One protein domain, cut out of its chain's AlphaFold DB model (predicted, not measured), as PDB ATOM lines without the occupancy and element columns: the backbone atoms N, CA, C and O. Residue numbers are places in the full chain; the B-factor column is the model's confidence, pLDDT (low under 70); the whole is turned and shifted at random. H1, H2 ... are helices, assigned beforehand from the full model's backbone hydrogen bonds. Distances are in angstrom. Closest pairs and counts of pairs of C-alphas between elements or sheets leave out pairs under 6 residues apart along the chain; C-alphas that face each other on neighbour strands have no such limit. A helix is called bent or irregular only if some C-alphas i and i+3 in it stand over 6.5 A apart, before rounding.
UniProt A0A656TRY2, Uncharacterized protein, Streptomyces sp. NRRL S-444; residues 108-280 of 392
ATOM      1  N   ASP A 108     128.929 141.124 179.136       96.88
ATOM      2  CA  ASP A 108     129.080 140.399 177.865       96.88
ATOM      3  C   ASP A 108     128.802 138.897 177.983       96.88
ATOM      4  O   ASP A 108     128.210 138.308 177.085       96.88
ATOM      5  N   VAL A 109     129.152 138.275 179.113       98.06
ATOM      6  CA  VAL A 109     128.862 136.853 179.371       98.06
ATOM      7  C   VAL A 109     127.358 136.572 179.360       98.06
ATOM      8  O   VAL A 109     126.936 135.537 178.860       98.06
ATOM      9  N   GLU A 110     126.537 137.478 179.898       98.19
ATOM     10  CA  GLU A 110     125.077 137.311 179.923       98.19
ATOM     11  C   GLU A 110     124.478 137.460 178.523       98.19
ATOM     12  O   GLU A 110     123.620 136.676 178.131       98.19
ATOM     13  N   LEU A 111     124.974 138.436 177.763       98.00
ATOM     14  CA  LEU A 111     124.603 138.653 176.371       98.00
ATOM     15  C   LEU A 111     124.972 137.446 175.490       98.00
ATOM     16  O   LEU A 111     124.136 136.955 174.734       98.00
ATOM     17  N   LEU A 112     126.203 136.941 175.612       98.44
ATOM     18  CA  LEU A 112     126.666 135.757 174.888       98.44
ATOM     19  C   LEU A 112     125.893 134.506 175.308       98.44
ATOM     20  O   LEU A 112     125.485 133.742 174.441       98.44
ATOM     21  N   ALA A 113     125.648 134.303 176.606       98.56
ATOM     22  CA  ALA A 113     124.865 133.167 177.090       98.56
ATOM     23  C   ALA A 113     123.432 133.185 176.534       98.56
ATOM     24  O   ALA A 113     122.951 132.153 176.072       98.56
ATOM     25  N   ASP A 114     122.772 134.350 176.508       98.38
ATOM     26  CA  ASP A 114     121.423 134.491 175.945       98.38
ATOM     27  C   ASP A 114     121.396 134.207 174.437       98.38
ATOM     28  O   ASP A 114     120.508 133.496 173.964       98.38
ATOM     29  N   ALA A 115     122.393 134.698 173.690       98.25
ATOM     30  CA  ALA A 115     122.546 134.400 172.268       98.25
ATOM     31  C   ALA A 115     122.799 132.905 172.020       98.25
ATOM     32  O   ALA A 115     122.141 132.305 171.168       98.25
ATOM     33  N   VAL A 116     123.692 132.284 172.800       98.62
ATOM     34  CA  VAL A 116     124.004 130.851 172.711       98.62
ATOM     35  C   VAL A 116     122.775 130.000 173.005       98.62
ATOM     36  O   VAL A 116     122.385 129.173 172.180       98.62
ATOM     37  N   ALA A 117     122.118 130.245 174.137       98.56
ATOM     38  CA  ALA A 117     120.929 129.508 174.541       98.56
ATOM     39  C   ALA A 117     119.766 129.718 173.568       98.56
ATOM     40  O   ALA A 117     119.036 128.777 173.252       98.56
ATOM     41  N   GLY A 118     119.566 130.952 173.103       98.06
ATOM     42  CA  GLY A 118     118.501 131.300 172.177       98.06
ATOM     43  C   GLY A 118     118.663 130.606 170.827       98.06
ATOM     44  O   GLY A 118     117.762 129.884 170.406       98.06
ATOM     45  N   LEU A 119     119.827 130.744 170.191       97.88
ATOM     46  CA  LEU A 119     120.098 130.127 168.891       97.88
ATOM     47  C   LEU A 119     120.108 128.597 168.956       97.88
ATOM     48  O   LEU A 119     119.501 127.960 168.097       97.88
ATOM     49  N   ALA A 120     120.720 128.000 169.984       98.06
ATOM     50  CA  ALA A 120     120.735 126.545 170.143       98.06
ATOM     51  C   ALA A 120     119.332 125.961 170.381       98.06
ATOM     52  O   ALA A 120     119.018 124.866 169.916       98.06
ATOM     53  N   ALA A 121     118.459 126.709 171.060       97.69
ATOM     54  CA  ALA A 121     117.058 126.343 171.243       97.69
ATOM     55  C   ALA A 121     116.154 126.718 170.051       97.69
ATOM     56  O   ALA A 121     114.949 126.478 170.112       97.69
ATOM     57  N   GLY A 122     116.689 127.336 168.991       96.88
ATOM     58  CA  GLY A 122     115.910 127.815 167.844       96.88
ATOM     59  C   GLY A 122     115.008 129.024 168.139       96.88
ATOM     60  O   GLY A 122     114.126 129.336 167.340       96.88
ATOM     61  N   ARG A 123     115.220 129.712 169.266       96.44
ATOM     62  CA  ARG A 123     114.494 130.920 169.682       96.44
ATOM     63  C   ARG A 123     115.034 132.145 168.955       96.44
ATOM     64  O   ARG A 123     116.235 132.411 168.958       96.44
ATOM     65  N   ARG A 124     114.137 132.901 168.323       93.44
ATOM     66  CA  ARG A 124     114.485 133.998 167.399       93.44
ATOM     67  C   ARG A 124     113.999 135.365 167.861       93.44
ATOM     68  O   ARG A 124     114.310 136.379 167.241       93.44
ATOM     69  N   GLU A 125     113.271 135.413 168.968       94.44
ATOM     70  CA  GLU A 125     112.582 136.604 169.467       94.44
ATOM     71  C   GLU A 125     113.560 137.719 169.850       94.44
ATOM     72  O   GLU A 125     113.182 138.888 169.859       94.44
ATOM     73  N   ARG A 126     114.818 137.368 170.147       95.94
ATOM     74  CA  ARG A 126     115.889 138.296 170.544       95.94
ATOM     75  C   ARG A 126     116.997 138.464 169.503       95.94
ATOM     76  O   ARG A 126     117.974 139.154 169.785       95.94
ATOM     77  N   LEU A 127     116.826 137.938 168.284       95.88
ATOM     78  CA  LEU A 127     117.797 138.134 167.193       95.88
ATOM     79  C   LEU A 127     118.106 139.617 166.951       95.88
ATOM     80  O   LEU A 127     119.254 139.981 166.710       95.88
ATOM     81  N   TRP A 128     117.088 140.477 167.040       95.38
ATOM     82  CA  TRP A 128     117.250 141.924 166.890       95.38
ATOM     83  C   TRP A 128     118.193 142.510 167.951       95.38
ATOM     84  O   TRP A 128     119.031 143.340 167.614       95.38
ATOM     85  N   ALA A 129     118.115 142.048 169.202       96.38
ATOM     86  CA  ALA A 129     118.944 142.550 170.292       96.38
ATOM     87  C   ALA A 129     120.402 142.124 170.096       96.38
ATOM     88  O   ALA A 129     121.308 142.949 170.179       96.38
ATOM     89  N   TRP A 130     120.640 140.855 169.750       97.00
ATOM     90  CA  TRP A 130     121.999 140.359 169.517       97.00
ATOM     91  C   TRP A 130     122.664 141.041 168.310       97.00
ATOM     92  O   TRP A 130     123.855 141.351 168.364       97.00
ATOM     93  N   ARG A 131     121.895 141.369 167.258       95.88
ATOM     94  CA  ARG A 131     122.366 142.199 166.132       95.88
ATOM     95  C   ARG A 131     122.692 143.630 166.567       95.88
ATOM     96  O   ARG A 131     123.765 144.120 166.235       95.88
ATOM     97  N   GLN A 132     121.826 144.275 167.356       94.56
ATOM     98  CA  GLN A 132     122.070 145.632 167.874       94.56
ATOM     99  C   GLN A 132     123.347 145.721 168.723       94.56
ATOM    100  O   GLN A 132     124.072 146.706 168.632       94.56
ATOM    101  N   THR A 133     123.650 144.690 169.518       95.31
ATOM    102  CA  THR A 133     124.898 144.629 170.306       95.31
ATOM    103  C   THR A 133     126.147 144.298 169.483       95.31
ATOM    104  O   THR A 133     127.257 144.357 170.002       95.31
ATOM    105  N   GLY A 134     125.990 143.914 168.212       95.00
ATOM    106  CA  GLY A 134     127.099 143.505 167.349       95.00
ATOM    107  C   GLY A 134     127.683 142.120 167.657       95.00
ATOM    108  O   GLY A 134     128.730 141.777 167.101       95.00
ATOM    109  N   ILE A 135     127.021 141.320 168.506       96.00
ATOM    110  CA  ILE A 135     127.366 139.906 168.728       96.00
ATOM    111  C   ILE A 135     127.136 139.089 167.466       96.00
ATOM    112  O   ILE A 135     127.953 138.228 167.155       96.00
ATOM    113  N   LEU A 136     126.057 139.380 166.737       95.88
ATOM    114  CA  LEU A 136     125.824 138.876 165.387       95.88
ATOM    115  C   LEU A 136     126.097 140.011 164.404       95.88
ATOM    116  O   LEU A 136     125.406 141.031 164.427       95.88
ATOM    117  N   ARG A 137     127.115 139.845 163.562       95.50
ATOM    118  CA  ARG A 137     127.573 140.857 162.610       95.50
ATOM    119  C   ARG A 137     127.076 140.547 161.199       95.50
ATOM    120  O   ARG A 137     126.893 139.381 160.846       95.50
ATOM    121  N   PRO A 138     126.892 141.575 160.354       94.12
ATOM    122  CA  PRO A 138     126.750 141.362 158.921       94.12
ATOM    123  C   PRO A 138     127.936 140.547 158.382       94.12
ATOM    124  O   PRO A 138     129.084 140.860 158.689       94.12
ATOM    125  N   GLY A 139     127.652 139.506 157.597       95.62
ATOM    126  CA  GLY A 139     128.661 138.593 157.044       95.62
ATOM    127  C   GLY A 139     128.892 137.315 157.855       95.62
ATOM    128  O   GLY A 139     129.489 136.381 157.324       95.62
ATOM    129  N   ASP A 140     128.386 137.224 159.089       96.31
ATOM    130  CA  ASP A 140     128.362 135.949 159.812       96.31
ATOM    131  C   ASP A 140     127.448 134.929 159.103       96.31
ATOM    132  O   ASP A 140     126.497 135.324 158.410       96.31
ATOM    133  N   PRO A 141     127.670 133.615 159.311       96.88
ATOM    134  CA  PRO A 141     126.725 132.592 158.885       96.88
ATOM    135  C   PRO A 141     125.308 132.918 159.363       96.88
ATOM    136  O   PRO A 141     125.106 133.326 160.509       96.88
ATOM    137  N   ALA A 142     124.316 132.727 158.490       96.25
ATOM    138  CA  ALA A 142     122.931 133.018 158.832       96.25
ATOM    139  C   ALA A 142     122.487 132.126 160.010       96.25
ATOM    140  O   ALA A 142     122.447 130.900 159.848       96.25
ATOM    141  N   PRO A 143     122.139 132.696 161.179       94.81
ATOM    142  CA  PRO A 143     121.841 131.917 162.382       94.81
ATOM    143  C   PRO A 143     120.645 130.975 162.204       94.81
ATOM    144  O   PRO A 143     120.537 129.965 162.894       94.81
ATOM    145  N   GLU A 144     119.741 131.287 161.276       93.31
ATOM    146  CA  GLU A 144     118.573 130.476 160.957       93.31
ATOM    147  C   GLU A 144     118.909 129.228 160.133       93.31
ATOM    148  O   GLU A 144     118.196 128.232 160.248       93.31
ATOM    149  N   ALA A 145     119.961 129.289 159.311       94.81
ATOM    150  CA  ALA A 145     120.389 128.198 158.435       94.81
ATOM    151  C   ALA A 145     121.526 127.371 159.053       94.81
ATOM    152  O   ALA A 145     121.561 126.155 158.895       94.81
ATOM    153  N   ALA A 146     122.440 128.028 159.771       95.31
ATOM    154  CA  ALA A 146     123.647 127.434 160.330       95.31
ATOM    155  C   ALA A 146     123.915 127.975 161.753       95.31
ATOM    156  O   ALA A 146     124.838 128.774 161.949       95.31
ATOM    157  N   PRO A 147     123.127 127.557 162.766       95.56
ATOM    158  CA  PRO A 147     123.247 128.080 164.128       95.56
ATOM    159  C   PRO A 147     124.622 127.798 164.746       95.56
ATOM    160  O   PRO A 147     125.212 128.704 165.322       95.56
ATOM    161  N   GLY A 148     125.177 126.593 164.584       96.69
ATOM    162  CA  GLY A 148     126.501 126.237 165.113       96.69
ATOM    163  C   GLY A 148     127.626 127.163 164.630       96.69
ATOM    164  O   GLY A 148     128.307 127.762 165.464       96.69
ATOM    165  N   PRO A 149     127.808 127.346 163.308       97.69
ATOM    166  CA  PRO A 149     128.773 128.302 162.766       97.69
ATOM    167  C   PRO A 149     128.549 129.753 163.216       97.69
ATOM    168  O   PRO A 149     129.516 130.432 163.552       97.69
ATOM    169  N   ALA A 150     127.296 130.222 163.282       97.56
ATOM    170  CA  ALA A 150     126.983 131.566 163.778       97.56
ATOM    171  C   ALA A 150     127.371 131.741 165.260       97.56
ATOM    172  O   ALA A 150     127.924 132.769 165.653       97.56
ATOM    173  N   LEU A 151     127.129 130.712 166.078       97.81
ATOM    174  CA  LEU A 151     127.512 130.674 167.488       97.81
ATOM    175  C   LEU A 151     129.025 130.715 167.685       97.81
ATOM    176  O   LEU A 151     129.510 131.469 168.527       97.81
ATOM    177  N   LEU A 152     129.771 129.927 166.909       98.06
ATOM    178  CA  LEU A 152     131.231 129.935 166.971       98.06
ATOM    179  C   LEU A 152     131.798 131.293 166.565       98.06
ATOM    180  O   LEU A 152     132.624 131.822 167.298       98.06
ATOM    181  N   ALA A 153     131.299 131.904 165.486       98.00
ATOM    182  CA  ALA A 153     131.735 133.238 165.066       98.00
ATOM    183  C   ALA A 153     131.509 134.297 166.165       98.00
ATOM    184  O   ALA A 153     132.363 135.154 166.402       98.00
ATOM    185  N   ALA A 154     130.381 134.220 166.879       97.50
ATOM    186  CA  ALA A 154     130.100 135.085 168.023       97.50
ATOM    187  C   ALA A 154     131.083 134.865 169.186       97.50
ATOM    188  O   ALA A 154     131.594 135.834 169.748       97.50
ATOM    189  N   LEU A 155     131.374 133.607 169.527       98.25
ATOM    190  CA  LEU A 155     132.285 133.243 170.617       98.25
ATOM    191  C   LEU A 155     133.753 133.558 170.285       98.25
ATOM    192  O   LEU A 155     134.484 134.012 171.161       98.25
ATOM    193  N   GLU A 156     134.175 133.391 169.029       97.62
ATOM    194  CA  GLU A 156     135.534 133.685 168.542       97.62
ATOM    195  C   GLU A 156     135.916 135.162 168.711       97.62
ATOM    196  O   GLU A 156     137.088 135.487 168.892       97.62
ATOM    197  N   ARG A 157     134.932 136.068 168.723       96.94
ATOM    198  CA  ARG A 157     135.146 137.498 169.005       96.94
ATOM    199  C   ARG A 157     135.333 137.812 170.490       96.94
ATOM    200  O   ARG A 157     135.829 138.885 170.824       96.94
ATOM    201  N   HIS A 158     134.936 136.895 171.370       97.06
ATOM    202  CA  HIS A 158     134.985 137.054 172.822       97.06
ATOM    203  C   HIS A 158     135.507 135.773 173.506       97.06
ATOM    204  O   HIS A 158     134.826 135.224 174.383       97.06
ATOM    205  N   PRO A 159     136.710 135.284 173.142       96.38
ATOM    206  CA  PRO A 159     137.229 133.996 173.613       96.38
ATOM    207  C   PRO A 159     137.290 133.909 175.141       96.38
ATOM    208  O   PRO A 159     136.941 132.882 175.722       96.38
ATOM    209  N   GLN A 160     137.630 135.014 175.813       95.88
ATOM    210  CA  GLN A 160     137.703 135.103 177.273       95.88
ATOM    211  C   GLN A 160     136.358 134.876 177.987       95.88
ATOM    212  O   GLN A 160     136.328 134.635 179.192       95.88
ATOM    213  N   HIS A 161     135.237 134.977 177.270       97.69
ATOM    214  CA  HIS A 161     133.889 134.786 177.809       97.69
ATOM    215  C   HIS A 161     133.250 133.471 177.362       97.69
ATOM    216  O   HIS A 161     132.197 133.113 177.889       97.69
ATOM    217  N   ALA A 162     133.876 132.739 176.435       98.12
ATOM    218  CA  ALA A 162     133.255 131.607 175.768       98.12
ATOM    219  C   ALA A 162     132.841 130.499 176.746       98.12
ATOM    220  O   ALA A 162     131.670 130.134 176.790       98.12
ATOM    221  N   ALA A 163     133.757 130.019 177.596       98.06
ATOM    222  CA  ALA A 163     133.447 128.948 178.546       98.06
ATOM    223  C   ALA A 163     132.297 129.325 179.500       98.06
ATOM    224  O   ALA A 163     131.329 128.578 179.633       98.06
ATOM    225  N   ALA A 164     132.360 130.516 180.104       98.25
ATOM    226  CA  ALA A 164     131.331 130.994 181.025       98.25
ATOM    227  C   ALA A 164     129.966 131.179 180.336       98.25
ATOM    228  O   ALA A 164     128.934 130.822 180.906       98.25
ATOM    229  N   ALA A 165     129.954 131.704 179.107       98.56
ATOM    230  CA  ALA A 165     128.734 131.890 178.331       98.56
ATOM    231  C   ALA A 165     128.081 130.551 177.965       98.56
ATOM    232  O   ALA A 165     126.870 130.407 178.109       98.56
ATOM    233  N   VAL A 166     128.873 129.559 177.545       98.56
ATOM    234  CA  VAL A 166     128.364 128.231 177.175       98.56
ATOM    235  C   VAL A 166     127.833 127.467 178.384       98.56
ATOM    236  O   VAL A 166     126.771 126.861 178.284       98.56
ATOM    237  N   LEU A 167     128.510 127.529 179.535       98.25
ATOM    238  CA  LEU A 167     128.024 126.894 180.765       98.25
ATOM    239  C   LEU A 167     126.684 127.481 181.207       98.25
ATOM    240  O   LEU A 167     125.741 126.739 181.464       98.25
ATOM    241  N   ARG A 168     126.563 128.813 181.209       98.50
ATOM    242  CA  ARG A 168     125.302 129.486 181.533       98.50
ATOM    243  C   ARG A 168     124.209 129.182 180.505       98.50
ATOM    244  O   ARG A 168     123.072 128.921 180.873       98.50
ATOM    245  N   ALA A 169     124.552 129.140 179.219       98.56
ATOM    246  CA  ALA A 169     123.604 128.752 178.182       98.56
ATOM    247  C   ALA A 169     123.134 127.296 178.328       98.56
ATOM    248  O   ALA A 169     121.971 126.998 178.055       98.56
ATOM    249  N   ALA A 170     124.012 126.390 178.766       98.38
ATOM    250  CA  ALA A 170     123.673 124.997 179.033       98.38
ATOM    251  C   ALA A 170     122.696 124.860 180.211       98.38
ATOM    252  O   ALA A 170     121.803 124.020 180.139       98.38
ATOM    253  N   GLU A 171     122.820 125.700 181.244       98.00
ATOM    254  CA  GLU A 171     121.830 125.801 182.329       98.00
ATOM    255  C   GLU A 171     120.457 126.264 181.789       98.00
ATOM    256  O   GLU A 171     119.424 125.725 182.182       98.00
ATOM    257  N   ASP A 172     120.436 127.204 180.836       98.12
ATOM    258  CA  ASP A 172     119.199 127.807 180.312       98.12
ATOM    259  C   ASP A 172     118.472 126.963 179.241       98.12
ATOM    260  O   ASP A 172     117.241 126.993 179.153       98.12
ATOM    261  N   CYS A 173     119.199 126.260 178.363       98.25
ATOM    262  CA  CYS A 173     118.610 125.495 177.247       98.25
ATOM    263  C   CYS A 173     118.901 123.987 177.264       98.25
ATOM    264  O   CYS A 173     118.322 123.248 176.462       98.25
ATOM    265  N   GLY A 174     119.754 123.524 178.179       97.94
ATOM    266  CA  GLY A 174     120.191 122.134 178.280       97.94
ATOM    267  C   GLY A 174     121.294 121.760 177.283       97.94
ATOM    268  O   GLY A 174     121.356 122.249 176.152       97.94
ATOM    269  N   LEU A 175     122.144 120.805 177.673       97.38
ATOM    270  CA  LEU A 175     123.244 120.318 176.827       97.38
ATOM    271  C   LEU A 175     122.771 119.693 175.509       97.38
ATOM    272  O   LEU A 175     123.466 119.806 174.509       97.38
ATOM    273  N   ALA A 176     121.584 119.078 175.470       97.38
ATOM    274  CA  ALA A 176     121.062 118.446 174.255       97.38
ATOM    275  C   ALA A 176     120.712 119.457 173.147       97.38
ATOM    276  O   ALA A 176     120.738 119.122 171.962       97.38
ATOM    277  N   ALA A 177     120.359 120.696 173.504       97.94
ATOM    278  CA  ALA A 177     120.156 121.759 172.521       97.94
ATOM    279  C   ALA A 177     121.499 122.214 171.934       97.94
ATOM    280  O   ALA A 177     121.635 122.301 170.716       97.94
ATOM    281  N   LEU A 178     122.500 122.419 172.795       98.31
ATOM    282  CA  LEU A 178     123.858 122.781 172.383       98.31
ATOM    283  C   LEU A 178     124.503 121.697 171.511       98.31
ATOM    284  O   LEU A 178     125.076 122.008 170.471       98.31
ATOM    285  N   ASP A 179     124.342 120.429 171.890       97.44
ATOM    286  CA  ASP A 179     124.886 119.289 171.155       97.44
ATOM    287  C   ASP A 179     124.321 119.190 169.734       97.44
ATOM    288  O   ASP A 179     125.073 119.052 168.773       97.44
ATOM    289  N   ARG A 180     123.006 119.386 169.574       97.44
ATOM    290  CA  ARG A 180     122.372 119.442 168.248       97.44
ATOM    291  C   ARG A 180     122.818 120.647 167.421       97.44
ATOM    292  O   ARG A 180     122.887 120.539 166.202       97.44
ATOM    293  N   ALA A 181     123.070 121.790 168.058       97.50
ATOM    294  CA  ALA A 181     123.442 123.017 167.359       97.50
ATOM    295  C   ALA A 181     124.886 122.988 166.838       97.50
ATOM    296  O   ALA A 181     125.145 123.485 165.742       97.50
ATOM    297  N   TRP A 182     125.817 122.426 167.612       97.19
ATOM    298  CA  TRP A 182     127.238 122.385 167.259       97.19
ATOM    299  C   TRP A 182     127.680 121.096 166.579       97.19
ATOM    300  O   TRP A 182     128.600 121.140 165.762       97.19
ATOM    301  N   GLY A 183     127.068 119.962 166.921       96.25
ATOM    302  CA  GLY A 183     127.602 118.654 166.566       96.25
ATOM    303  C   GLY A 183     129.025 118.445 167.099       96.25
ATOM    304  O   GLY A 183     129.538 119.207 167.921       96.25
ATOM    305  N   GLN A 184     129.687 117.396 166.612       96.06
ATOM    306  CA  GLN A 184     131.041 117.049 167.045       96.06
ATOM    307  C   GLN A 184     132.060 118.157 166.736       96.06
ATOM    308  O   GLN A 184     132.812 118.565 167.623       96.06
ATOM    309  N   ASP A 185     132.063 118.658 165.502       96.06
ATOM    310  CA  ASP A 185     133.064 119.622 165.032       96.06
ATOM    311  C   ASP A 185     132.958 120.956 165.773       96.06
ATOM    312  O   ASP A 185     133.971 121.569 166.125       96.06
ATOM    313  N   GLY A 186     131.735 121.405 166.073       97.19
ATOM    314  CA  GLY A 186     131.537 122.645 166.811       97.19
ATOM    315  C   GLY A 186     132.038 122.562 168.252       97.19
ATOM    316  O   GLY A 186     132.673 123.503 168.729       97.19
ATOM    317  N   TRP A 187     131.854 121.418 168.922       97.75
ATOM    318  CA  TRP A 187     132.426 121.186 170.250       97.75
ATOM    319  C   TRP A 187     133.958 121.181 170.235       97.75
ATOM    320  O   TRP A 187     134.575 121.786 171.112       97.75
ATOM    321  N   GLN A 188     134.582 120.544 169.239       96.25
ATOM    322  CA  GLN A 188     136.042 120.540 169.099       96.25
ATOM    323  C   GLN A 188     136.594 121.954 168.881       96.25
ATOM    324  O   GLN A 188     137.531 122.363 169.570       96.25
ATOM    325  N   ARG A 189     135.973 122.736 167.987       97.12
ATOM    326  CA  ARG A 189     136.355 124.136 167.742       97.12
ATOM    327  C   ARG A 189     136.177 125.011 168.978       97.12
ATOM    328  O   ARG A 189     137.055 125.813 169.283       97.12
ATOM    329  N   LEU A 190     135.084 124.837 169.721       97.75
ATOM    330  CA  LEU A 190     134.869 125.541 170.986       97.75
ATOM    331  C   LEU A 190     135.952 125.196 172.015       97.75
ATOM    332  O   LEU A 190     136.476 126.086 172.682       97.75
ATOM    333  N   ALA A 191     136.309 123.920 172.144       96.81
ATOM    334  CA  ALA A 191     137.377 123.504 173.043       96.81
ATOM    335  C   ALA A 191     138.728 124.101 172.633       96.81
ATOM    336  O   ALA A 191     139.470 124.559 173.501       96.81
ATOM    337  N   ALA A 192     139.017 124.174 171.331       95.88
ATOM    338  CA  ALA A 192     140.213 124.839 170.825       95.88
ATOM    339  C   ALA A 192     140.240 126.334 171.151       95.88
ATOM    340  O   ALA A 192     141.253 126.850 171.628       95.88
ATOM    341  N   LEU A 193     139.103 127.007 170.967       96.94
ATOM    342  CA  LEU A 193     138.929 128.413 171.305       96.94
ATOM    343  C   LEU A 193     139.185 128.673 172.797       96.94
ATOM    344  O   LEU A 193     139.923 129.591 173.146       96.94
ATOM    345  N   VAL A 194     138.608 127.850 173.677       96.75
ATOM    346  CA  VAL A 194     138.736 127.997 175.138       96.75
ATOM    347  C   VAL A 194     140.139 127.641 175.629       96.75
ATOM    348  O   VAL A 194     140.670 128.312 176.510       96.75
ATOM    349  N   ALA A 195     140.762 126.608 175.061       94.00
ATOM    350  CA  ALA A 195     142.128 126.231 175.404       94.00
ATOM    351  C   ALA A 195     143.182 127.195 174.825       94.00
ATOM    352  O   ALA A 195     144.334 127.156 175.259       94.00
ATOM    353  N   GLY A 196     142.814 128.021 173.835       93.06
ATOM    354  CA  GLY A 196     143.739 128.860 173.069       93.06
ATOM    355  C   GLY A 196     144.697 128.063 172.172       93.06
ATOM    356  O   GLY A 196     145.740 128.579 171.780       93.06
ATOM    357  N   ARG A 197     144.383 126.791 171.900       85.81
ATOM    358  CA  ARG A 197     145.183 125.841 171.107       85.81
ATOM    359  C   ARG A 197     144.321 124.661 170.683       85.81
ATOM    360  O   ARG A 197     143.357 124.342 171.372       85.81
ATOM    361  N   ASP A 198     144.704 123.973 169.617       76.25
ATOM    362  CA  ASP A 198     143.998 122.769 169.180       76.25
ATOM    363  C   ASP A 198     144.120 121.639 170.233       76.25
ATOM    364  O   ASP A 198     145.238 121.221 170.557       76.25
ATOM    365  N   PRO A 199     143.008 121.139 170.811       66.38
ATOM    366  CA  PRO A 199     143.036 120.037 171.762       66.38
ATOM    367  C   PRO A 199     143.374 118.701 171.090       66.38
ATOM    368  O   PRO A 199     143.873 117.813 171.776       66.38
ATOM    369  N   ALA A 200     143.140 118.551 169.780       65.06
ATOM    370  CA  ALA A 200     143.520 117.359 169.024       65.06
ATOM    371  C   ALA A 200     145.037 117.280 168.801       65.06
ATOM    372  O   ALA A 200     145.580 116.189 168.659       65.06
ATOM    373  N   ALA A 201     145.735 118.418 168.863       65.19
ATOM    374  CA  ALA A 201     147.194 118.479 168.857       65.19
ATOM    375  C   ALA A 201     147.824 118.107 170.217       65.19
ATOM    376  O   ALA A 201     149.032 118.275 170.397       65.19
ATOM    377  N   GLN A 202     147.035 117.642 171.199       59.34
ATOM    378  CA  GLN A 202     147.588 117.185 172.472       59.34
ATOM    379  C   GLN A 202     148.477 115.950 172.298       59.34
ATOM    380  O   GLN A 202     148.176 115.027 171.545       59.34
ATOM    381  N   GLU A 203     149.590 116.006 173.030       55.38
ATOM    382  CA  GLU A 203     150.767 115.151 172.935       55.38
ATOM    383  C   GLU A 203     150.486 113.640 173.015       55.38
ATOM    384  O   GLU A 203     149.520 113.212 173.655       55.38
ATOM    385  N   PRO A 204     151.368 112.821 172.398       55.81
ATOM    386  CA  PRO A 204     151.308 111.362 172.450       55.81
ATOM    387  C   PRO A 204     151.203 110.845 173.885       55.81
ATOM    388  O   PRO A 204     151.675 111.493 174.817       55.81
ATOM    389  N   ALA A 205     150.595 109.660 174.032       61.75
ATOM    390  CA  ALA A 205     150.330 108.969 175.295       61.75
ATOM    391  C   ALA A 205     151.457 109.171 176.321       61.75
ATOM    392  O   ALA A 205     152.483 108.490 176.296       61.75
ATOM    393  N   GLY A 206     151.258 110.150 177.205       70.12
ATOM    394  CA  GLY A 206     152.186 110.447 178.281       70.12
ATOM    395  C   GLY A 206     152.246 109.302 179.295       70.12
ATOM    396  O   GLY A 206     151.443 108.363 179.235       70.12
ATOM    397  N   PRO A 207     153.178 109.372 180.260       76.81
ATOM    398  CA  PRO A 207     153.233 108.410 181.352       76.81
ATOM    399  C   PRO A 207     151.868 108.303 182.042       76.81
ATOM    400  O   PRO A 207     151.123 109.282 182.131       76.81
ATOM    401  N   ALA A 208     151.541 107.101 182.525       85.00
ATOM    402  CA  ALA A 208     150.273 106.853 183.199       85.00
ATOM    403  C   ALA A 208     150.051 107.897 184.312       85.00
ATOM    404  O   ALA A 208     150.975 108.148 185.090       85.00
ATOM    405  N   PRO A 209     148.847 108.494 184.413       88.25
ATOM    406  CA  PRO A 209     148.601 109.562 185.370       88.25
ATOM    407  C   PRO A 209     148.885 109.073 186.790       88.25
ATOM    408  O   PRO A 209     148.535 107.944 187.161       88.25
ATOM    409  N   ASP A 210     149.518 109.912 187.600       92.19
ATOM    410  CA  ASP A 210     149.821 109.585 188.986       92.19
ATOM    411  C   ASP A 210     148.530 109.540 189.844       92.19
ATOM    412  O   ASP A 210     147.468 110.043 189.444       92.19
ATOM    413  N   PRO A 211     148.554 108.901 191.028       93.75
ATOM    414  CA  PRO A 211     147.393 108.835 191.918       93.75
ATOM    415  C   PRO A 211     146.833 110.204 192.342       93.75
ATOM    416  O   PRO A 211     145.619 110.327 192.524       93.75
ATOM    417  N   GLY A 212     147.682 111.227 192.467       94.81
ATOM    418  CA  GLY A 212     147.292 112.595 192.804       94.81
ATOM    419  C   GLY A 212     146.476 113.247 191.691       94.81
ATOM    420  O   GLY A 212     145.400 113.786 191.960       94.81
ATOM    421  N   THR A 213     146.899 113.101 190.432       94.00
ATOM    422  CA  THR A 213     146.136 113.575 189.264       94.00
ATOM    423  C   THR A 213     144.758 112.904 189.177       94.00
ATOM    424  O   THR A 213     143.754 113.576 188.930       94.00
ATOM    425  N   ARG A 214     144.656 111.600 189.481       95.12
ATOM    426  CA  ARG A 214     143.353 110.903 189.572       95.12
ATOM    427  C   ARG A 214     142.475 111.419 190.714       95.12
ATOM    428  O   ARG A 214     141.261 111.541 190.555       95.12
ATOM    429  N   ALA A 215     143.057 111.683 191.885       95.81
ATOM    430  CA  ALA A 215     142.324 112.232 193.026       95.81
ATOM    431  C   ALA A 215     141.766 113.627 192.715       95.81
ATOM    432  O   ALA A 215     140.587 113.878 192.963       95.81
ATOM    433  N   LEU A 216     142.576 114.481 192.089       96.38
ATOM    434  CA  LEU A 216     142.156 115.794 191.622       96.38
ATOM    435  C   LEU A 216     141.025 115.702 190.592       96.38
ATOM    436  O   LEU A 216     140.019 116.381 190.757       96.38
ATOM    437  N   ALA A 217     141.156 114.860 189.560       97.25
ATOM    438  CA  ALA A 217     140.125 114.712 188.531       97.25
ATOM    439  C   ALA A 217     138.752 114.384 189.147       97.25
ATOM    440  O   ALA A 217     137.746 114.995 188.794       97.25
ATOM    441  N   ARG A 218     138.721 113.475 190.134       97.19
ATOM    442  CA  ARG A 218     137.499 113.146 190.887       97.19
ATOM    443  C   ARG A 218     136.952 114.339 191.672       97.19
ATOM    444  O   ARG A 218     135.742 114.540 191.676       97.19
ATOM    445  N   ALA A 219     137.820 115.123 192.311       98.00
ATOM    446  CA  ALA A 219     137.412 116.317 193.048       98.00
ATOM    447  C   ALA A 219     136.816 117.392 192.120       98.00
ATOM    448  O   ALA A 219     135.754 117.932 192.425       98.00
ATOM    449  N   LEU A 220     137.441 117.649 190.963       97.81
ATOM    450  CA  LEU A 220     136.937 118.605 189.969       97.81
ATOM    451  C   LEU A 220     135.590 118.153 189.382       97.81
ATOM    452  O   LEU A 220     134.658 118.949 189.309       97.81
ATOM    453  N   LEU A 221     135.444 116.867 189.041       97.94
ATOM    454  CA  LEU A 221     134.167 116.301 188.577       97.94
ATOM    455  C   LEU A 221     133.056 116.420 189.625       97.94
ATOM    456  O   LEU A 221     131.910 116.676 189.272       97.94
ATOM    457  N   ALA A 222     133.379 116.226 190.906       96.94
ATOM    458  CA  ALA A 222     132.402 116.332 191.986       96.94
ATOM    459  C   ALA A 222     131.918 117.775 192.211       96.94
ATOM    460  O   ALA A 222     130.773 117.967 192.615       96.94
ATOM    461  N   GLY A 223     132.775 118.770 191.954       96.50
ATOM    462  CA  GLY A 223     132.465 120.193 192.129       96.50
ATOM    463  C   GLY A 223     131.978 120.928 190.875       96.50
ATOM    464  O   GLY A 223     131.564 122.079 190.988       96.50
ATOM    465  N   SER A 224     132.034 120.307 189.692       97.88
ATOM    466  CA  SER A 224     131.691 120.956 188.419       97.88
ATOM    467  C   SER A 224     130.185 120.987 188.157       97.88
ATOM    468  O   SER A 224     129.494 119.966 188.252       97.88
ATOM    469  N   ARG A 225     129.682 122.148 187.724       97.31
ATOM    470  CA  ARG A 225     128.306 122.295 187.233       97.31
ATOM    471  C   ARG A 225     128.118 121.597 185.897       97.31
ATOM    472  O   ARG A 225     127.087 120.962 185.695       97.31
ATOM    473  N   LEU A 226     129.116 121.639 185.011       97.56
ATOM    474  CA  LEU A 226     129.057 120.907 183.745       97.56
ATOM    475  C   LEU A 226     128.855 119.405 183.975       97.56
ATOM    476  O   LEU A 226     128.019 118.791 183.317       97.56
ATOM    477  N   ALA A 227     129.561 118.816 184.943       97.31
ATOM    478  CA  ALA A 227     129.391 117.406 185.285       97.31
ATOM    479  C   ALA A 227     127.968 117.082 185.790       97.31
ATOM    480  O   ALA A 227     127.437 116.010 185.482       97.31
ATOM    481  N   ALA A 228     127.331 118.002 186.525       97.12
ATOM    482  CA  ALA A 228     125.930 117.874 186.930       97.12
ATOM    483  C   ALA A 228     124.982 117.929 185.717       97.12
ATOM    484  O   ALA A 228     124.168 117.021 185.544       97.12
ATOM    485  N   LEU A 229     125.164 118.903 184.820       97.44
ATOM    486  CA  LEU A 229     124.377 119.030 183.588       97.44
ATOM    487  C   LEU A 229     124.518 117.799 182.682       97.44
ATOM    488  O   LEU A 229     123.532 117.320 182.122       97.44
ATOM    489  N   VAL A 230     125.728 117.238 182.556       96.62
ATOM    490  CA  VAL A 230     125.965 116.003 181.788       96.62
ATOM    491  C   VAL A 230     125.150 114.849 182.364       96.62
ATOM    492  O   VAL A 230     124.448 114.165 181.616       96.62
ATOM    493  N   ARG A 231     125.171 114.677 183.690       95.81
ATOM    494  CA  ARG A 231     124.397 113.639 184.387       95.81
ATOM    495  C   ARG A 231     122.890 113.791 184.160       95.81
ATOM    496  O   ARG A 231     122.202 112.796 183.942       95.81
ATOM    497  N   GLU A 232     122.381 115.019 184.190       96.00
ATOM    498  CA  GLU A 232     120.962 115.325 183.968       96.00
ATOM    499  C   GLU A 232     120.536 115.114 182.511       96.00
ATOM    500  O   GLU A 232     119.443 114.611 182.249       96.00
ATOM    501  N   SER A 233     121.417 115.438 181.560       95.19
ATOM    502  CA  SER A 233     121.134 115.359 180.123       95.19
ATOM    503  C   SER A 233     120.970 113.931 179.595       95.19
ATOM    504  O   SER A 233     120.316 113.731 178.572       95.19
ATOM    505  N   ARG A 234     121.579 112.942 180.269       92.12
ATOM    506  CA  ARG A 234     121.670 111.535 179.823       92.12
ATOM    507  C   ARG A 234     122.241 111.364 178.406       92.12
ATOM    508  O   ARG A 234     121.996 110.343 177.759       92.12
ATOM    509  N   LEU A 235     122.984 112.354 177.911       93.44
ATOM    510  CA  LEU A 235     123.658 112.276 176.620       93.44
ATOM    511  C   LEU A 235     124.806 111.268 176.679       93.44
ATOM    512  O   LEU A 235     125.506 111.151 177.685       93.44
ATOM    513  N   ARG A 236     125.030 110.578 175.558       92.56
ATOM    514  CA  ARG A 236     126.193 109.710 175.340       92.56
ATOM    515  C   ARG A 236     127.110 110.356 174.303       92.56
ATOM    516  O   ARG A 236     127.030 109.994 173.131       92.56
ATOM    517  N   PRO A 237     127.927 111.347 174.703       91.31
ATOM    518  CA  PRO A 237     128.803 112.045 173.772       91.31
ATOM    519  C   PRO A 237     129.825 111.088 173.152       91.31
ATOM    520  O   PRO A 237     130.361 110.200 173.823       91.31
ATOM    521  N   ALA A 238     130.162 111.326 171.885       92.19
ATOM    522  CA  ALA A 238     131.331 110.714 171.270       92.19
ATOM    523  C   ALA A 238     132.614 111.101 172.035       92.19
ATOM    524  O   ALA A 238     132.656 112.087 172.786       92.19
ATOM    525  N   ALA A 239     133.689 110.334 171.841       92.25
ATOM    526  CA  ALA A 239     134.958 110.587 172.519       92.25
ATOM    527  C   ALA A 239     135.485 112.027 172.330       92.25
ATOM    528  O   ALA A 239     135.878 112.623 173.337       92.25
ATOM    529  N   PRO A 240     135.424 112.636 171.125       93.50
ATOM    530  CA  PRO A 240     135.906 114.003 170.940       93.50
ATOM    531  C   PRO A 240     135.045 115.060 171.644       93.50
ATOM    532  O   PRO A 240     135.576 116.031 172.177       93.50
ATOM    533  N   VAL A 241     133.728 114.849 171.721       96.00
ATOM    534  CA  VAL A 241     132.815 115.744 172.455       96.00
ATOM    535  C   VAL A 241     133.092 115.681 173.959       96.00
ATOM    536  O   VAL A 241     133.141 116.708 174.629       96.00
ATOM    537  N   SER A 242     133.377 114.490 174.491       95.75
ATOM    538  CA  SER A 242     133.756 114.325 175.905       95.75
ATOM    539  C   SER A 242     135.066 115.045 176.243       95.75
ATOM    540  O   SER A 242     135.188 115.639 177.312       95.75
ATOM    541  N   ALA A 243     136.041 115.014 175.326       95.06
ATOM    542  CA  ALA A 243     137.289 115.761 175.469       95.06
ATOM    543  C   ALA A 243     137.044 117.279 175.445       95.06
ATOM    544  O   ALA A 243     137.600 118.006 176.266       95.06
ATOM    545  N   ALA A 244     136.154 117.756 174.571       96.44
ATOM    546  CA  ALA A 244     135.754 119.159 174.545       96.44
ATOM    547  C   ALA A 244     135.080 119.604 175.855       96.44
ATOM    548  O   ALA A 244     135.406 120.658 176.404       96.44
ATOM    549  N   TRP A 245     134.189 118.779 176.408       97.50
ATOM    550  CA  TRP A 245     133.567 119.050 177.703       97.50
ATOM    551  C   TRP A 245     134.578 119.042 178.854       97.50
ATOM    552  O   TRP A 245     134.464 119.859 179.762       97.50
ATOM    553  N   ALA A 246     135.605 118.190 178.811       97.12
ATOM    554  CA  ALA A 246     136.677 118.207 179.804       97.12
ATOM    555  C   ALA A 246     137.465 119.533 179.800       97.12
ATOM    556  O   ALA A 246     137.803 120.044 180.868       97.12
ATOM    557  N   VAL A 247     137.700 120.131 178.625       97.12
ATOM    558  CA  VAL A 247     138.310 121.469 178.511       97.12
ATOM    559  C   VAL A 247     137.423 122.537 179.151       97.12
ATOM    560  O   VAL A 247     137.921 123.363 179.915       97.12
ATOM    561  N   LEU A 248     136.110 122.505 178.901       97.81
ATOM    562  CA  LEU A 248     135.162 123.433 179.529       97.81
ATOM    563  C   LEU A 248     135.091 123.248 181.051       97.81
ATOM    564  O   LEU A 248     135.050 124.234 181.781       97.81
ATOM    565  N   LEU A 249     135.145 122.004 181.535       98.00
ATOM    566  CA  LEU A 249     135.191 121.695 182.964       98.00
ATOM    567  C   LEU A 249     136.454 122.267 183.618       98.00
ATOM    568  O   LEU A 249     136.385 122.831 184.710       98.00
ATOM    569  N   LEU A 250     137.610 122.156 182.960       97.44
ATOM    570  CA  LEU A 250     138.841 122.782 183.444       97.44
ATOM    571  C   LEU A 250     138.736 124.308 183.429       97.44
ATOM    572  O   LEU A 250     139.122 124.937 184.406       97.44
ATOM    573  N   ALA A 251     138.162 124.908 182.383       97.00
ATOM    574  CA  ALA A 251     137.936 126.354 182.336       97.00
ATOM    575  C   ALA A 251     137.040 126.842 183.488       97.00
ATOM    576  O   ALA A 251     137.258 127.928 184.017       97.00
ATOM    577  N   GLU A 252     136.052 126.033 183.879       97.06
ATOM    578  CA  GLU A 252     135.149 126.297 185.001       97.06
ATOM    579  C   GLU A 252     135.852 126.193 186.362       97.06
ATOM    580  O   GLU A 252     135.680 127.057 187.221       97.06
ATOM    581  N   THR A 253     136.599 125.108 186.581       97.75
ATOM    582  CA  THR A 253     137.015 124.678 187.929       97.75
ATOM    583  C   THR A 253     138.485 124.944 188.246       97.75
ATOM    584  O   THR A 253     138.825 125.168 189.406       97.75
ATOM    585  N   ASP A 254     139.359 124.931 187.240       96.62
ATOM    586  CA  ASP A 254     140.801 125.142 187.385       96.62
ATOM    587  C   ASP A 254     141.418 125.696 186.080       96.62
ATOM    588  O   ASP A 254     142.123 124.978 185.354       96.62
ATOM    589  N   PRO A 255     141.185 126.984 185.752       95.00
ATOM    590  CA  PRO A 255     141.671 127.578 184.506       95.00
ATOM    591  C   PRO A 255     143.206 127.602 184.416       95.00
ATOM    592  O   PRO A 255     143.767 127.597 183.321       95.00
ATOM    593  N   ALA A 256     143.917 127.560 185.549       94.06
ATOM    594  CA  ALA A 256     145.377 127.500 185.561       94.06
ATOM    595  C   ALA A 256     145.907 126.202 184.922       94.06
ATOM    596  O   ALA A 256     146.936 126.232 184.239       94.06
ATOM    597  N   SER A 257     145.190 125.084 185.087       93.00
ATOM    598  CA  SER A 257     145.542 123.799 184.468       93.00
ATOM    599  C   SER A 257     145.410 123.812 182.936       93.00
ATOM    600  O   SER A 257     146.129 123.068 182.271       93.00
ATOM    601  N   LEU A 258     144.576 124.683 182.345       91.44
ATOM    602  CA  LEU A 258     144.503 124.840 180.881       91.44
ATOM    603  C   LEU A 258     145.767 125.478 180.297       91.44
ATOM    604  O   LEU A 258     146.230 125.068 179.232       91.44
ATOM    605  N   HIS A 259     146.342 126.445 181.014       90.00
ATOM    606  CA  HIS A 259     147.554 127.153 180.599       90.00
ATOM    607  C   HIS A 259     148.847 126.390 180.923       90.00
ATOM    608  O   HIS A 259     149.905 126.725 180.396       90.00
ATOM    609  N   ARG A 260     148.783 125.369 181.790       90.44
ATOM    610  CA  ARG A 260     149.937 124.556 182.215       90.44
ATOM    611  C   ARG A 260     149.655 123.055 182.087       90.44
ATOM    612  O   ARG A 260     149.701 122.338 183.086       90.44
ATOM    613  N   PRO A 261     149.395 122.553 180.869       83.56
ATOM    614  CA  PRO A 261     149.036 121.150 180.661       83.56
ATOM    615  C   PRO A 261     150.131 120.174 181.106       83.56
ATOM    616  O   PRO A 261     149.829 119.103 181.626       83.56
ATOM    617  N   SER A 262     151.401 120.563 180.972       84.44
ATOM    618  CA  SER A 262     152.556 119.759 181.380       84.44
ATOM    619  C   SER A 262     152.668 119.569 182.892       84.44
ATOM    620  O   SER A 262     153.301 118.618 183.339       84.44
ATOM    621  N   ALA A 263     152.035 120.429 183.698       85.19
ATOM    622  CA  ALA A 263     152.057 120.291 185.152       85.19
ATOM    623  C   ALA A 263     151.234 119.088 185.638       85.19
ATOM    624  O   ALA A 263     151.455 118.611 186.750       85.19
ATOM    625  N   ARG A 264     150.261 118.628 184.836       86.88
ATOM    626  CA  ARG A 264     149.336 117.535 185.178       86.88
ATOM    627  C   ARG A 264     148.999 116.695 183.939       86.88
ATOM    628  O   ARG A 264     147.879 116.781 183.420       86.88
ATOM    629  N   PRO A 265     149.956 115.891 183.445       88.06
ATOM    630  CA  PRO A 265     149.740 115.056 182.270       88.06
ATOM    631  C   PRO A 265     148.556 114.100 182.483       88.06
ATOM    632  O   PRO A 265     148.375 113.521 183.554       88.06
ATOM    633  N   GLY A 266     147.712 113.955 181.460       90.25
ATOM    634  CA  GLY A 266     146.558 113.047 181.482       90.25
ATOM    635  C   GLY A 266     145.312 113.549 182.227       90.25
ATOM    636  O   GLY A 266     144.283 112.876 182.171       90.25
ATOM    637  N   LEU A 267     145.340 114.727 182.869       94.25
ATOM    638  CA  LEU A 267     144.178 115.261 183.599       94.25
ATOM    639  C   LEU A 267     142.944 115.436 182.699       94.25
ATOM    640  O   LEU A 267     141.860 114.987 183.058       94.25
ATOM    641  N   CYS A 268     143.103 116.040 181.516       93.62
ATOM    642  CA  CYS A 268     141.999 116.237 180.567       93.62
ATOM    643  C   CYS A 268     141.380 114.896 180.123       93.62
ATOM    644  O   CYS A 268     140.158 114.758 180.091       93.62
ATOM    645  N   GLY A 269     142.216 113.881 179.871       93.06
ATOM    646  CA  GLY A 269     141.768 112.527 179.529       93.06
ATOM    647  C   GLY A 269     140.947 111.880 180.647       93.06
ATOM    648  O   GLY A 269     139.843 111.407 180.396       93.06
ATOM    649  N   LEU A 270     141.425 111.957 181.897       95.44
ATOM    650  CA  LEU A 270     140.699 111.445 183.069       95.44
ATOM    651  C   LEU A 270     139.346 112.136 183.279       95.44
ATOM    652  O   LEU A 270     138.376 111.493 183.678       95.44
ATOM    653  N   LEU A 271     139.273 113.442 183.023       96.75
ATOM    654  CA  LEU A 271     138.020 114.191 183.091       96.75
ATOM    655  C   LEU A 271     137.059 113.770 181.976       96.75
ATOM    656  O   LEU A 271     135.880 113.555 182.252       96.75
ATOM    657  N   ALA A 272     137.549 113.584 180.747       95.38
ATOM    658  CA  ALA A 272     136.742 113.098 179.630       95.38
ATOM    659  C   ALA A 272     136.190 111.686 179.898       95.38
ATOM    660  O   ALA A 272     135.006 111.435 179.669       95.38
ATOM    661  N   ASP A 273     137.015 110.784 180.441       94.62
ATOM    662  CA  ASP A 273     136.590 109.460 180.910       94.62
ATOM    663  C   ASP A 273     135.514 109.561 181.994       94.62
ATOM    664  O   ASP A 273     134.465 108.919 181.902       94.62
ATOM    665  N   GLY A 274     135.737 110.417 182.992       96.06
ATOM    666  CA  GLY A 274     134.769 110.691 184.049       96.06
ATOM    667  C   GLY A 274     133.421 111.166 183.502       96.06
ATOM    668  O   GLY A 274     132.384 110.609 183.857       96.06
ATOM    669  N   LEU A 275     133.418 112.126 182.577       96.06
ATOM    670  CA  LEU A 275     132.193 112.634 181.951       96.06
ATOM    671  C   LEU A 275     131.457 111.551 181.148       96.06
ATOM    672  O   LEU A 275     130.234 111.447 181.255       96.06
ATOM    673  N   ARG A 276     132.177 110.684 180.421       94.12
ATOM    674  CA  ARG A 276     131.571 109.524 179.738       94.12
ATOM    675  C   ARG A 276     130.888 108.574 180.715       94.12
ATOM    676  O   ARG A 276     129.762 108.146 180.469       94.12
ATOM    677  N   THR A 277     131.542 108.264 181.836       93.81
ATOM    678  CA  THR A 277     130.948 107.385 182.858       93.81
ATOM    679  C   THR A 277     129.699 107.997 183.494       93.81
ATOM    680  O   THR A 277     128.717 107.284 183.700       93.81
ATOM    681  N   LEU A 278     129.683 109.316 183.720       93.00
ATOM    682  CA  LEU A 278     128.515 110.036 184.237       93.00
ATOM    683  C   LEU A 278     127.323 110.035 183.263       93.00
ATOM    684  O   LEU A 278     126.182 110.004 183.717       93.00
ATOM    685  N   GLY A 279     127.577 110.020 181.950       85.62
ATOM    686  CA  GLY A 279     126.554 109.931 180.896       85.62
ATOM    687  C   GLY A 279     125.850 108.568 180.778       85.62
ATOM    688  O   GLY A 279     124.919 108.418 179.989       85.62
ATOM    689  N   GLY A 280     126.249 107.563 181.570       74.00
ATOM    690  CA  GLY A 280     125.461 106.341 181.766       74.00
ATOM    691  C   GLY A 280     125.855 105.105 180.947       74.00
ATOM    692  O   GLY A 280     125.020 104.211 180.786       74.00
TER     693      GLY A 280
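This is residues 108 to 280 of the 392 residues of an uncharacterized protein of Streptomyces sp. NRRL S-444 (UniProt A0A656TRY2). This is an elongated, all-helix body of two groups of helices that follow each other along the long axis: in one, H1, H3 and H5 form a bundle, three helices packed roughly side by side, with H4 crossing H1; in the other, H8 crosses H10, with H6, H7 and short H9 around them. H4 and H5 pack on H7 and H8, while H2 and residues 133 to 146 lie at one end of the long axis and residues 207 to 211 at the other. The printed part has 173 residues with ten named helices, H1 to H10 in chain order, and no named strand. It is compact, with a radius of gyration of the C-alphas of 16.0 A, and spans 51 by 29 by 23 A.

Start at H1, residues 108 to 120, which touches H3, residues 147 to 156, at a shallow tilt of 15 degrees, opposite ways; their closest C-alphas, of Leu 119 and Pro 147, are 6.1 A apart. H2, residues 127 to 132, forms a hairpin with H1 and only just touches it, at residues 111 to 115 alone, with 3 pairs of C-alphas within 8 A, the closest those of Ala 115 and Trp 130, 6.6 A. H4, residues 159 to 173, touches H1 at a steep tilt of 50 degrees, closest at the C-alphas of Ala 113 and Ala 165, 4.3 A. H5, residues 175 to 195, touches H3, closest at the C-alphas of Gly 148 and Trp 182, 4.5 A. Next find the hub, H8, residues 239 to 253, which touches six helices; its closest C-alphas to H5 are Ala 244 and Ala 191, 4.9 A. H10, residues 267 to 278, touches H8 only just about perpendicular, at 71 degrees, closest at the C-alphas of Ser 242 and Ala 272, 4.9 A. H6, residues 211 to 223, touches H10, closest at the C-alphas of Ala 217 and Leu 271, 5.9 A. H7, residues 225 to 233, forms a hairpin with H8 and touches its residues 245 to 249 alone, closest at the C-alphas of Leu 226 and Leu 249, 6.2 A. H9, residues 255 to 259, touches residues 247 to 251 of H8 alone, closest at the C-alphas of Leu 258 and Leu 250, 6.5 A. Every O i to N i+4 pair is within hydrogen-bond range in H1, H2, H3, H6, H7, H8 and H10, against 9 of 11 in H4, 15 of 17 in H5 and 0 of 1 in H9, where 2 of 2 O i to N i+3 pairs are.

Find C-alpha 108 at (129.080, 140.399, 177.865), where H1 begins its 17.9 A. H4 measures 20.8 A and H5 19.8 A; both are irregular, with C-alphas 160 and 163 7.6 A apart and C-alphas 181 and 184 9.7 A apart, and H5 has a kink of 99 degrees near residue 184. H6 measures 18.8 A and H8 21.0 A; H10 runs 16.5 A to C-alpha 278 at (128.515, 110.036, 184.237).

The two C-alphas farthest apart, those of Trp 128 and Pro 211, are 51.3 A apart. The printed part has no cut; the long links are H2 to H3 and H5 to H6. Residues 199 to 205, in the second, have pLDDT under 70.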